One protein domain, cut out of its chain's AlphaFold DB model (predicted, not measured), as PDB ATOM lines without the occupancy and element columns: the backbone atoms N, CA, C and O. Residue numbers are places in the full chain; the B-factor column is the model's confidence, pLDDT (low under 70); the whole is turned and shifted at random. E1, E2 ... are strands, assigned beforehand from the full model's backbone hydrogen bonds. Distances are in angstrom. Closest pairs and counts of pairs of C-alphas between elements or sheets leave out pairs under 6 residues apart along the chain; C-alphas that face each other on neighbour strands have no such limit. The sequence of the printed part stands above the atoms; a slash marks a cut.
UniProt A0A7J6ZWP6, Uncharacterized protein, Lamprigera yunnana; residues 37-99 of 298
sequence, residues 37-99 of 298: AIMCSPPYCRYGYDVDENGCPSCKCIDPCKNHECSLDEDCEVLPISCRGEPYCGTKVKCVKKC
ATOM      1  N   ALA A  37      33.622   6.921  -1.697       73.31
ATOM      2  CA  ALA A  37      32.744   7.361  -0.619       73.31
ATOM      3  C   ALA A  37      31.566   6.382  -0.503       73.31
ATOM      4  O   ALA A  37      30.692   6.348  -1.369       73.31
ATOM      5  N   ILE A  38      31.559   5.572   0.555       71.12
ATOM      6  CA  ILE A  38      30.490   4.610   0.822       71.12
ATOM      7  C   ILE A  38      29.475   5.202   1.803       71.12
ATOM      8  O   ILE A  38      29.833   5.749   2.843       71.12
ATOM      9  N   MET A  39      28.191   5.094   1.462       75.94
ATOM     10  CA  MET A  39      27.085   5.407   2.368       75.94
ATOM     11  C   MET A  39      26.440   4.101   2.818       75.94
ATOM     12  O   MET A  39      25.762   3.435   2.040       75.94
ATOM     13  N   CYS A  40      26.694   3.724   4.068       79.75
ATOM     14  CA  CYS A  40      26.213   2.473   4.642       79.75
ATOM     15  C   CYS A  40      24.859   2.649   5.328       79.75
ATOM     16  O   CYS A  40      24.567   3.694   5.910       79.75
ATOM     17  N   SER A  41      24.041   1.598   5.278       78.06
ATOM     18  CA  SER A  41      22.782   1.499   6.013       78.06
ATOM     19  C   SER A  41      22.800   0.195   6.821       78.06
ATOM     20  O   SER A  41      22.823  -0.871   6.201       78.06
ATOM     21  N   PRO A  42      22.831   0.239   8.169       71.44
ATOM     22  CA  PRO A  42      22.772   1.424   9.034       71.44
ATOM     23  C   PRO A  42      24.070   2.262   9.019       71.44
ATOM     24  O   PRO A  42      25.141   1.733   8.729       71.44
ATOM     25  N   PRO A  43      24.002   3.564   9.365       72.12
ATOM     26  CA  PRO A  43      25.138   4.485   9.253       72.12
ATOM     27  C   PRO A  43      26.191   4.334  10.364       72.12
ATOM     28  O   PRO A  43      27.177   5.076  10.379       72.12
ATOM     29  N   TYR A  44      25.996   3.421  11.320       81.06
ATOM     30  CA  TYR A  44      26.828   3.337  12.516       81.06
ATOM     31  C   TYR A  44      27.183   1.895  12.891       81.06
ATOM     32  O   TYR A  44      26.333   1.122  13.331       81.06
ATOM     33  N   CYS A  45      28.474   1.577  12.785       82.00
ATOM     34  CA  CYS A  45      29.078   0.387  13.372       82.00
ATOM     35  C   CYS A  45      29.781   0.765  14.679       82.00
ATOM     36  O   CYS A  45      30.747   1.526  14.667       82.00
ATOM     37  N   ARG A  46      29.331   0.192  15.806       81.12
ATOM     38  CA  ARG A  46      29.871   0.477  17.150       81.12
ATOM     39  C   ARG A  46      31.390   0.285  17.251       81.12
ATOM     40  O   ARG A  46      32.045   1.025  17.977       81.12
ATOM     41  N   TYR A  47      31.937  -0.686  16.520       81.81
ATOM     42  CA  TYR A  47      33.359  -1.047  16.552       81.81
ATOM     43  C   TYR A  47      34.107  -0.690  15.261       81.81
ATOM     44  O   TYR A  47      35.227  -1.145  15.052       81.81
ATOM     45  N   GLY A  48      33.503   0.138  14.406       82.81
ATOM     46  CA  GLY A  48      34.071   0.523  13.117       82.81
ATOM     47  C   GLY A  48      33.713  -0.421  11.969       82.81
ATOM     48  O   GLY A  48      32.975  -1.398  12.128       82.81
ATOM     49  N   TYR A  49      34.217  -0.064  10.792       85.31
ATOM     50  CA  TYR A  49      33.951  -0.729   9.522       85.31
ATOM     51  C   TYR A  49      35.127  -1.621   9.127       85.31
ATOM     52  O   TYR A  49      36.282  -1.232   9.291       85.31
ATOM     53  N   ASP A  50      34.819  -2.807   8.615       86.81
ATOM     54  CA  ASP A  50      35.790  -3.757   8.079       86.81
ATOM     55  C   ASP A  50      36.462  -3.167   6.836       86.81
ATOM     56  O   ASP A  50      35.803  -2.457   6.072       86.81
ATOM     57  N   VAL A  51      37.744  -3.455   6.622       85.75
ATOM     58  CA  VAL A  51      38.529  -2.894   5.511       85.75
ATOM     59  C   VAL A  51      38.905  -3.973   4.502       85.75
ATOM     60  O   VAL A  51      39.136  -5.122   4.868       85.75
ATOM     61  N   ASP A  52      38.952  -3.614   3.223       82.38
ATOM     62  CA  ASP A  52      39.404  -4.515   2.163       82.38
ATOM     63  C   ASP A  52      40.943  -4.616   2.083       82.38
ATOM     64  O   ASP A  52      41.676  -3.994   2.854       82.38
ATOM     65  N   GLU A  53      41.446  -5.402   1.126       86.56
ATOM     66  CA  GLU A  53      42.886  -5.608   0.887       86.56
ATOM     67  C   GLU A  53      43.647  -4.311   0.558       86.56
ATOM     68  O   GLU A  53      44.863  -4.246   0.733       86.56
ATOM     69  N   ASN A  54      42.938  -3.266   0.117       80.88
ATOM     70  CA  ASN A  54      43.497  -1.948  -0.175       80.88
ATOM     71  C   ASN A  54      43.381  -0.985   1.021       80.88
ATOM     72  O   ASN A  54      43.803   0.167   0.926       80.88
ATOM     73  N   GLY A  55      42.812  -1.430   2.146       81.00
ATOM     74  CA  GLY A  55      42.573  -0.611   3.331       81.00
ATOM     75  C   GLY A  55      41.348   0.301   3.223       81.00
ATOM     76  O   GLY A  55      41.193   1.203   4.048       81.00
ATOM     77  N   CYS A  56      40.477   0.096   2.231       84.44
ATOM     78  CA  CYS A  56      39.254   0.874   2.087       84.44
ATOM     79  C   CYS A  56      38.136   0.310   2.968       84.44
ATOM     80  O   CYS A  56      37.935  -0.906   2.993       84.44
ATOM     81  N   PRO A  57      37.382   1.162   3.688       82.56
ATOM     82  CA  PRO A  57      36.286   0.697   4.521       82.56
ATOM     83  C   PRO A  57      35.186   0.099   3.644       82.56
ATOM     84  O   PRO A  57      34.879   0.600   2.564       82.56
ATOM     85  N   SER A  58      34.571  -0.960   4.141       86.56
ATOM     86  CA  SER A  58      33.396  -1.610   3.576       86.56
ATOM     87  C   SER A  58      32.182  -1.341   4.466       86.56
ATOM     88  O   SER A  58      32.323  -0.991   5.633       86.56
ATOM     89  N   CYS A  59      30.962  -1.563   3.973       87.44
ATOM     90  CA  CYS A  59      29.759  -1.451   4.811       87.44
ATOM     91  C   CYS A  59      29.532  -2.639   5.762       87.44
ATOM     92  O   CYS A  59      28.426  -2.818   6.270       87.44
ATOM     93  N   LYS A  60      30.552  -3.471   6.003       87.81
ATOM     94  CA  LYS A  60      30.497  -4.540   7.002       87.81
ATOM     95  C   LYS A  60      31.023  -4.002   8.326       87.81
ATOM     96  O   LYS A  60      32.086  -3.392   8.365       87.81
ATOM     97  N   CYS A  61      30.291  -4.226   9.411       88.25
ATOM     98  CA  CYS A  61      30.773  -3.864  10.738       88.25
ATOM     99  C   CYS A  61      31.833  -4.854  11.218       88.25
ATOM    100  O   CYS A  61      31.708  -6.062  11.005       88.25
ATOM    101  N   ILE A  62      32.835  -4.334  11.923       87.50
ATOM    102  CA  ILE A  62      33.765  -5.163  12.682       87.50
ATOM    103  C   ILE A  62      32.992  -5.794  13.840       87.50
ATOM    104  O   ILE A  62      32.355  -5.095  14.631       87.50
ATOM    105  N   ASP A  63      33.075  -7.116  13.935       87.94
ATOM    106  CA  ASP A  63      32.621  -7.886  15.084       87.94
ATOM    107  C   ASP A  63      33.855  -8.422  15.828       87.94
ATOM    108  O   ASP A  63      34.480  -9.383  15.362       87.94
ATOM    109  N   PRO A  64      34.236  -7.811  16.966       88.12
ATOM    110  CA  PRO A  64      35.377  -8.261  17.759       88.12
ATOM    111  C   PRO A  64      35.240  -9.707  18.257       88.12
ATOM    112  O   PRO A  64      36.253 -10.347  18.526       88.12
ATOM    113  N   CYS A  65      34.017 -10.239  18.344       90.12
ATOM    114  CA  CYS A  65      33.737 -11.600  18.796       90.12
ATOM    115  C   CYS A  65      33.827 -12.657  17.689       90.12
ATOM    116  O   CYS A  65      33.922 -13.843  17.993       90.12
ATOM    117  N   LYS A  66      33.859 -12.264  16.409       89.75
ATOM    118  CA  LYS A  66      33.757 -13.192  15.267       89.75
ATOM    119  C   LYS A  66      34.814 -14.301  15.245       89.75
ATOM    120  O   LYS A  66      34.521 -15.408  14.810       89.75
ATOM    121  N   ASN A  67      36.034 -14.002  15.689       86.00
ATOM    122  CA  ASN A  67      37.156 -14.947  15.708       86.00
ATOM    123  C   ASN A  67      37.538 -15.374  17.134       86.00
ATOM    124  O   ASN A  67      38.653 -15.844  17.352       86.00
ATOM    125  N   HIS A  68      36.653 -15.157  18.110       88.19
ATOM    126  CA  HIS A  68      36.906 -15.482  19.506       88.19
ATOM    127  C   HIS A  68      35.960 -16.594  19.961       88.19
ATOM    128  O   HIS A  68      34.761 -16.385  20.120       88.19
ATOM    129  N   GLU A  69      36.506 -17.789  20.175       90.50
ATOM    130  CA  GLU A  69      35.731 -18.929  20.666       90.50
ATOM    131  C   GLU A  69      35.669 -18.894  22.198       90.50
ATOM    132  O   GLU A  69      36.701 -18.923  22.873       90.50
ATOM    133  N   CYS A  70      34.454 -18.799  22.738       90.44
ATOM    134  CA  CYS A  70      34.157 -18.964  24.161       90.44
ATOM    135  C   CYS A  70      33.576 -20.362  24.420       90.44
ATOM    136  O   CYS A  70      33.119 -21.038  23.494       90.44
ATOM    137  N   SER A  71      33.586 -20.810  25.675       89.56
ATOM    138  CA  SER A  71      33.003 -22.105  26.048       89.56
ATOM    139  C   SER A  71      31.484 -22.131  25.800       89.56
ATOM    140  O   SER A  71      30.845 -21.087  25.722       89.56
ATOM    141  N   LEU A  72      30.872 -23.323  25.727       82.94
ATOM    142  CA  LEU A  72      29.418 -23.486  25.505       82.94
ATOM    143  C   LEU A  72      28.550 -22.645  26.468       82.94
ATOM    144  O   LEU A  72      27.542 -22.066  26.050       82.94
ATOM    145  N   ASP A  73      28.988 -22.530  27.723       84.38
ATOM    146  CA  ASP A  73      28.306 -21.804  28.801       84.38
ATOM    147  C   ASP A  73      28.762 -20.342  28.942       84.38
ATOM    148  O   ASP A  73      28.514 -19.702  29.965       84.38
ATOM    149  N   GLU A  74      29.451 -19.806  27.936       87.88
ATOM    150  CA  GLU A  74      29.980 -18.448  27.938       87.88
ATOM    151  C   GLU A  74      29.501 -17.656  26.720       87.88
ATOM    152  O   GLU A  74      29.307 -18.199  25.630       87.88
ATOM    153  N   ASP A  75      29.310 -16.357  26.920       86.81
ATOM    154  CA  ASP A  75      29.075 -15.373  25.875       86.81
ATOM    155  C   ASP A  75      30.306 -14.491  25.692       86.81
ATOM    156  O   ASP A  75      31.063 -14.212  26.627       86.81
ATOM    157  N   CYS A  76      30.501 -14.048  24.455       88.81
ATOM    158  CA  CYS A  76      31.560 -13.124  24.104       88.81
ATOM    159  C   CYS A  76      31.103 -11.681  24.343       88.81
ATOM    160  O   CYS A  76      30.195 -11.184  23.675       88.81
ATOM    161  N   GLU A  77      31.756 -10.991  25.276       87.94
ATOM    162  CA  GLU A  77      31.525  -9.578  25.559       87.94
ATOM    163  C   GLU A  77      32.698  -8.708  25.100       87.94
ATOM    164  O   GLU A  77      33.873  -9.027  25.307       87.94
ATOM    165  N   VAL A  78      32.373  -7.550  24.520       85.81
ATOM    166  CA  VAL A  78      33.350  -6.546  24.088       85.81
ATOM    167  C   VAL A  78      33.410  -5.415  25.109       85.81
ATOM    168  O   VAL A  78      32.467  -4.640  25.256       85.81
ATOM    169  N   LEU A  79      34.548  -5.284  25.785       81.62
ATOM    170  CA  LEU A  79      34.798  -4.273  26.806       81.62
ATOM    171  C   LEU A  79      35.641  -3.122  26.230       81.62
ATOM    172  O   LEU A  79      36.631  -3.380  25.538       81.62
ATOM    173  N   PRO A  80      35.321  -1.853  26.530       77.19
ATOM    174  CA  PRO A  80      36.173  -0.731  26.152       77.19
ATOM    175  C   PRO A  80      37.504  -0.773  26.918       77.19
ATOM    176  O   PRO A  80      37.565  -1.173  28.084       77.19
ATOM    177  N   ILE A  81      38.583  -0.349  26.264       78.12
ATOM    178  CA  ILE A  81      39.883  -0.126  26.902       78.12
ATOM    179  C   ILE A  81      39.986   1.361  27.243       78.12
ATOM    180  O   ILE A  81      39.942   2.215  26.353       78.12
ATOM    181  N   SER A  82      40.143   1.660  28.531       73.12
ATOM    182  CA  SER A  82      40.448   3.006  29.018       73.12
ATOM    183  C   SER A  82      41.962   3.216  29.013       73.12
ATOM    184  O   SER A  82      42.688   2.497  29.701       73.12
ATOM    185  N   CYS A  83      42.442   4.199  28.253       76.75
ATOM    186  CA  CYS A  83      43.850   4.592  28.250       76.75
ATOM    187  C   CYS A  83      44.057   5.881  29.046       76.75
ATOM    188  O   CYS A  83      43.149   6.693  29.222       76.75
ATOM    189  N   ARG A  84      45.282   6.099  29.535       71.69
ATOM    190  CA  ARG A  84      45.625   7.327  30.257       71.69
ATOM    191  C   ARG A  84      45.504   8.531  29.314       71.69
ATOM    192  O   ARG A  84      46.317   8.672  28.411       71.69
ATOM    193  N   GLY A  85      44.521   9.395  29.564       68.12
ATOM    194  CA  GLY A  85      44.317  10.646  28.824       68.12
ATOM    195  C   GLY A  85      43.266  10.597  27.711       68.12
ATOM    196  O   GLY A  85      42.906  11.658  27.217       68.12
ATOM    197  N   GLU A  86      42.719   9.423  27.368       58.41
ATOM    198  CA  GLU A  86      41.617   9.306  26.403       58.41
ATOM    199  C   GLU A  86      40.547   8.304  26.867       58.41
ATOM    200  O   GLU A  86      40.883   7.198  27.303       58.41
ATOM    201  N   PRO A  87      39.250   8.648  26.750       56.84
ATOM    202  CA  PRO A  87      38.165   7.801  27.238       56.84
ATOM    203  C   PRO A  87      37.994   6.492  26.446       56.84
ATOM    204  O   PRO A  87      37.480   5.527  27.008       56.84
ATOM    205  N   TYR A  88      38.451   6.420  25.187       63.41
ATOM    206  CA  TYR A  88      38.317   5.232  24.332       63.41
ATOM    207  C   TYR A  88      39.543   5.044  23.433       63.41
ATOM    208  O   TYR A  88      39.682   5.739  22.434       63.41
ATOM    209  N   CYS A  89      40.408   4.077  23.749       72.12
ATOM    210  CA  CYS A  89      41.600   3.782  22.936       72.12
ATOM    211  C   CYS A  89      41.565   2.412  22.241       72.12
ATOM    212  O   CYS A  89      42.525   2.024  21.572       72.12
ATOM    213  N   GLY A  90      40.476   1.660  22.404       77.38
ATOM    214  CA  GLY A  90      40.290   0.353  21.787       77.38
ATOM    215  C   GLY A  90      39.232  -0.481  22.498       77.38
ATOM    216  O   GLY A  90      38.555  -0.013  23.416       77.38
ATOM    217  N   THR A  91      39.110  -1.735  22.078       83.50
ATOM    218  CA  THR A  91      38.242  -2.733  22.706       83.50
ATOM    219  C   THR A  91      39.023  -4.006  23.003       83.50
ATOM    220  O   THR A  91      40.010  -4.317  22.336       83.50
ATOM    221  N   LYS A  92      38.601  -4.728  24.039       86.44
ATOM    222  CA  LYS A  92      39.084  -6.066  24.384       86.44
ATOM    223  C   LYS A  92      37.900  -7.017  24.460       86.44
ATOM    224  O   LYS A  92      36.814  -6.615  24.870       86.44
ATOM    225  N   VAL A  93      38.123  -8.272  24.107       89.56
ATOM    226  CA  VAL A  93      37.110  -9.322  24.192       89.56
ATOM    227  C   VAL A  93      37.281 -10.096  25.496       89.56
ATOM    228  O   VAL A  93      38.407 -10.312  25.950       89.56
ATOM    229  N   LYS A  94      36.172 -10.486  26.120       89.06
ATOM    230  CA  LYS A  94      36.147 -11.333  27.310       89.06
ATOM    231  C   LYS A  94      35.010 -12.345  27.194       89.06
ATOM    232  O   LYS A  94      33.883 -11.960  26.914       89.06
ATOM    233  N   CYS A  95      35.298 -13.610  27.482       87.75
ATOM    234  CA  CYS A  95      34.262 -14.617  27.692       87.75
ATOM    235  C   CYS A  95      33.680 -14.457  29.103       87.75
ATOM    236  O   CYS A  95      34.421 -14.401  30.091       87.75
ATOM    237  N   VAL A  96      32.363 -14.324  29.194       84.31
ATOM    238  CA  VAL A  96      31.620 -14.233  30.456       84.31
ATOM    239  C   VAL A  96      30.636 -15.382  30.538       84.31
ATOM    240  O   VAL A  96      30.143 -15.837  29.515       84.31
ATOM    241  N   LYS A  97      30.326 -15.863  31.739       84.31
ATOM    242  CA  LYS A  97      29.321 -16.917  31.880       84.31
ATOM    243  C   LYS A  97      27.950 -16.420  31.437       84.31
ATOM    244  O   LYS A  97      27.532 -15.331  31.822       84.31
ATOM    245  N   LYS A  98      27.234 -17.272  30.707       83.06
ATOM    246  CA  LYS A  98      25.826 -17.071  30.383       83.06
ATOM    247  C   LYS A  98      25.003 -17.052  31.657       83.06
ATOM    248  O   LYS A  98      25.092 -17.960  32.490       83.06
ATOM    249  N   CYS A  99      24.167 -16.034  31.786       81.12
ATOM    250  CA  CYS A  99      23.144 -16.029  32.813       81.12
ATOM    251  C   CYS A  99      22.014 -16.961  32.395       81.12
ATOM    252  O   CYS A  99      21.625 -17.003  31.231       81.12
TER     253      CYS A  99
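What this domain is: This is residues 37 to 99 of the 298 residues of an uncharacterized protein of Lamprigera yunnana (UniProt A0A7J6ZWP6). Two separate strand hairpins, a small one of E1 and E2 and a long one of E3 and E4, are joined by a long link. The printed part has 63 residues, no named helix and four strands, E1 to E4 along the chain, in two antiparallel pairs; it is all strand, with under half of its residues in named elements. It is loose, with a radius of gyration of the C-alphas of 14.4 A and spans of 41 by 33 by 23 A.

How they stand to each other: Look first at the hairpin of E1, residues 49 to 51, and E2, residues 57 to 61, where N 50 and O 60 are within hydrogen-bond range at 2.8 A. In the hairpin of E3, residues 74 to 83, and E4, residues 86 to 97, find N 77 and O 94 at 2.9 A. E4 bends by 71 degrees at residue 89. The two hairpins are apart, with no C-alphas within 8 A.

Where its parts are: Find C-alpha 49 at (33.951, -0.729, 9.522), where E1 begins. E3 runs 26.9 A; E4 runs 29.5 A to C-alpha 97 at (29.321, -16.917, 31.880).

The domain as a whole: The C-alphas of Ala 37 and Cys 99 are farthest apart, 41.9 A. The printed part has no cut; residues 62 to 73 make the long link. Residues 85 to 88 have pLDDT under 70.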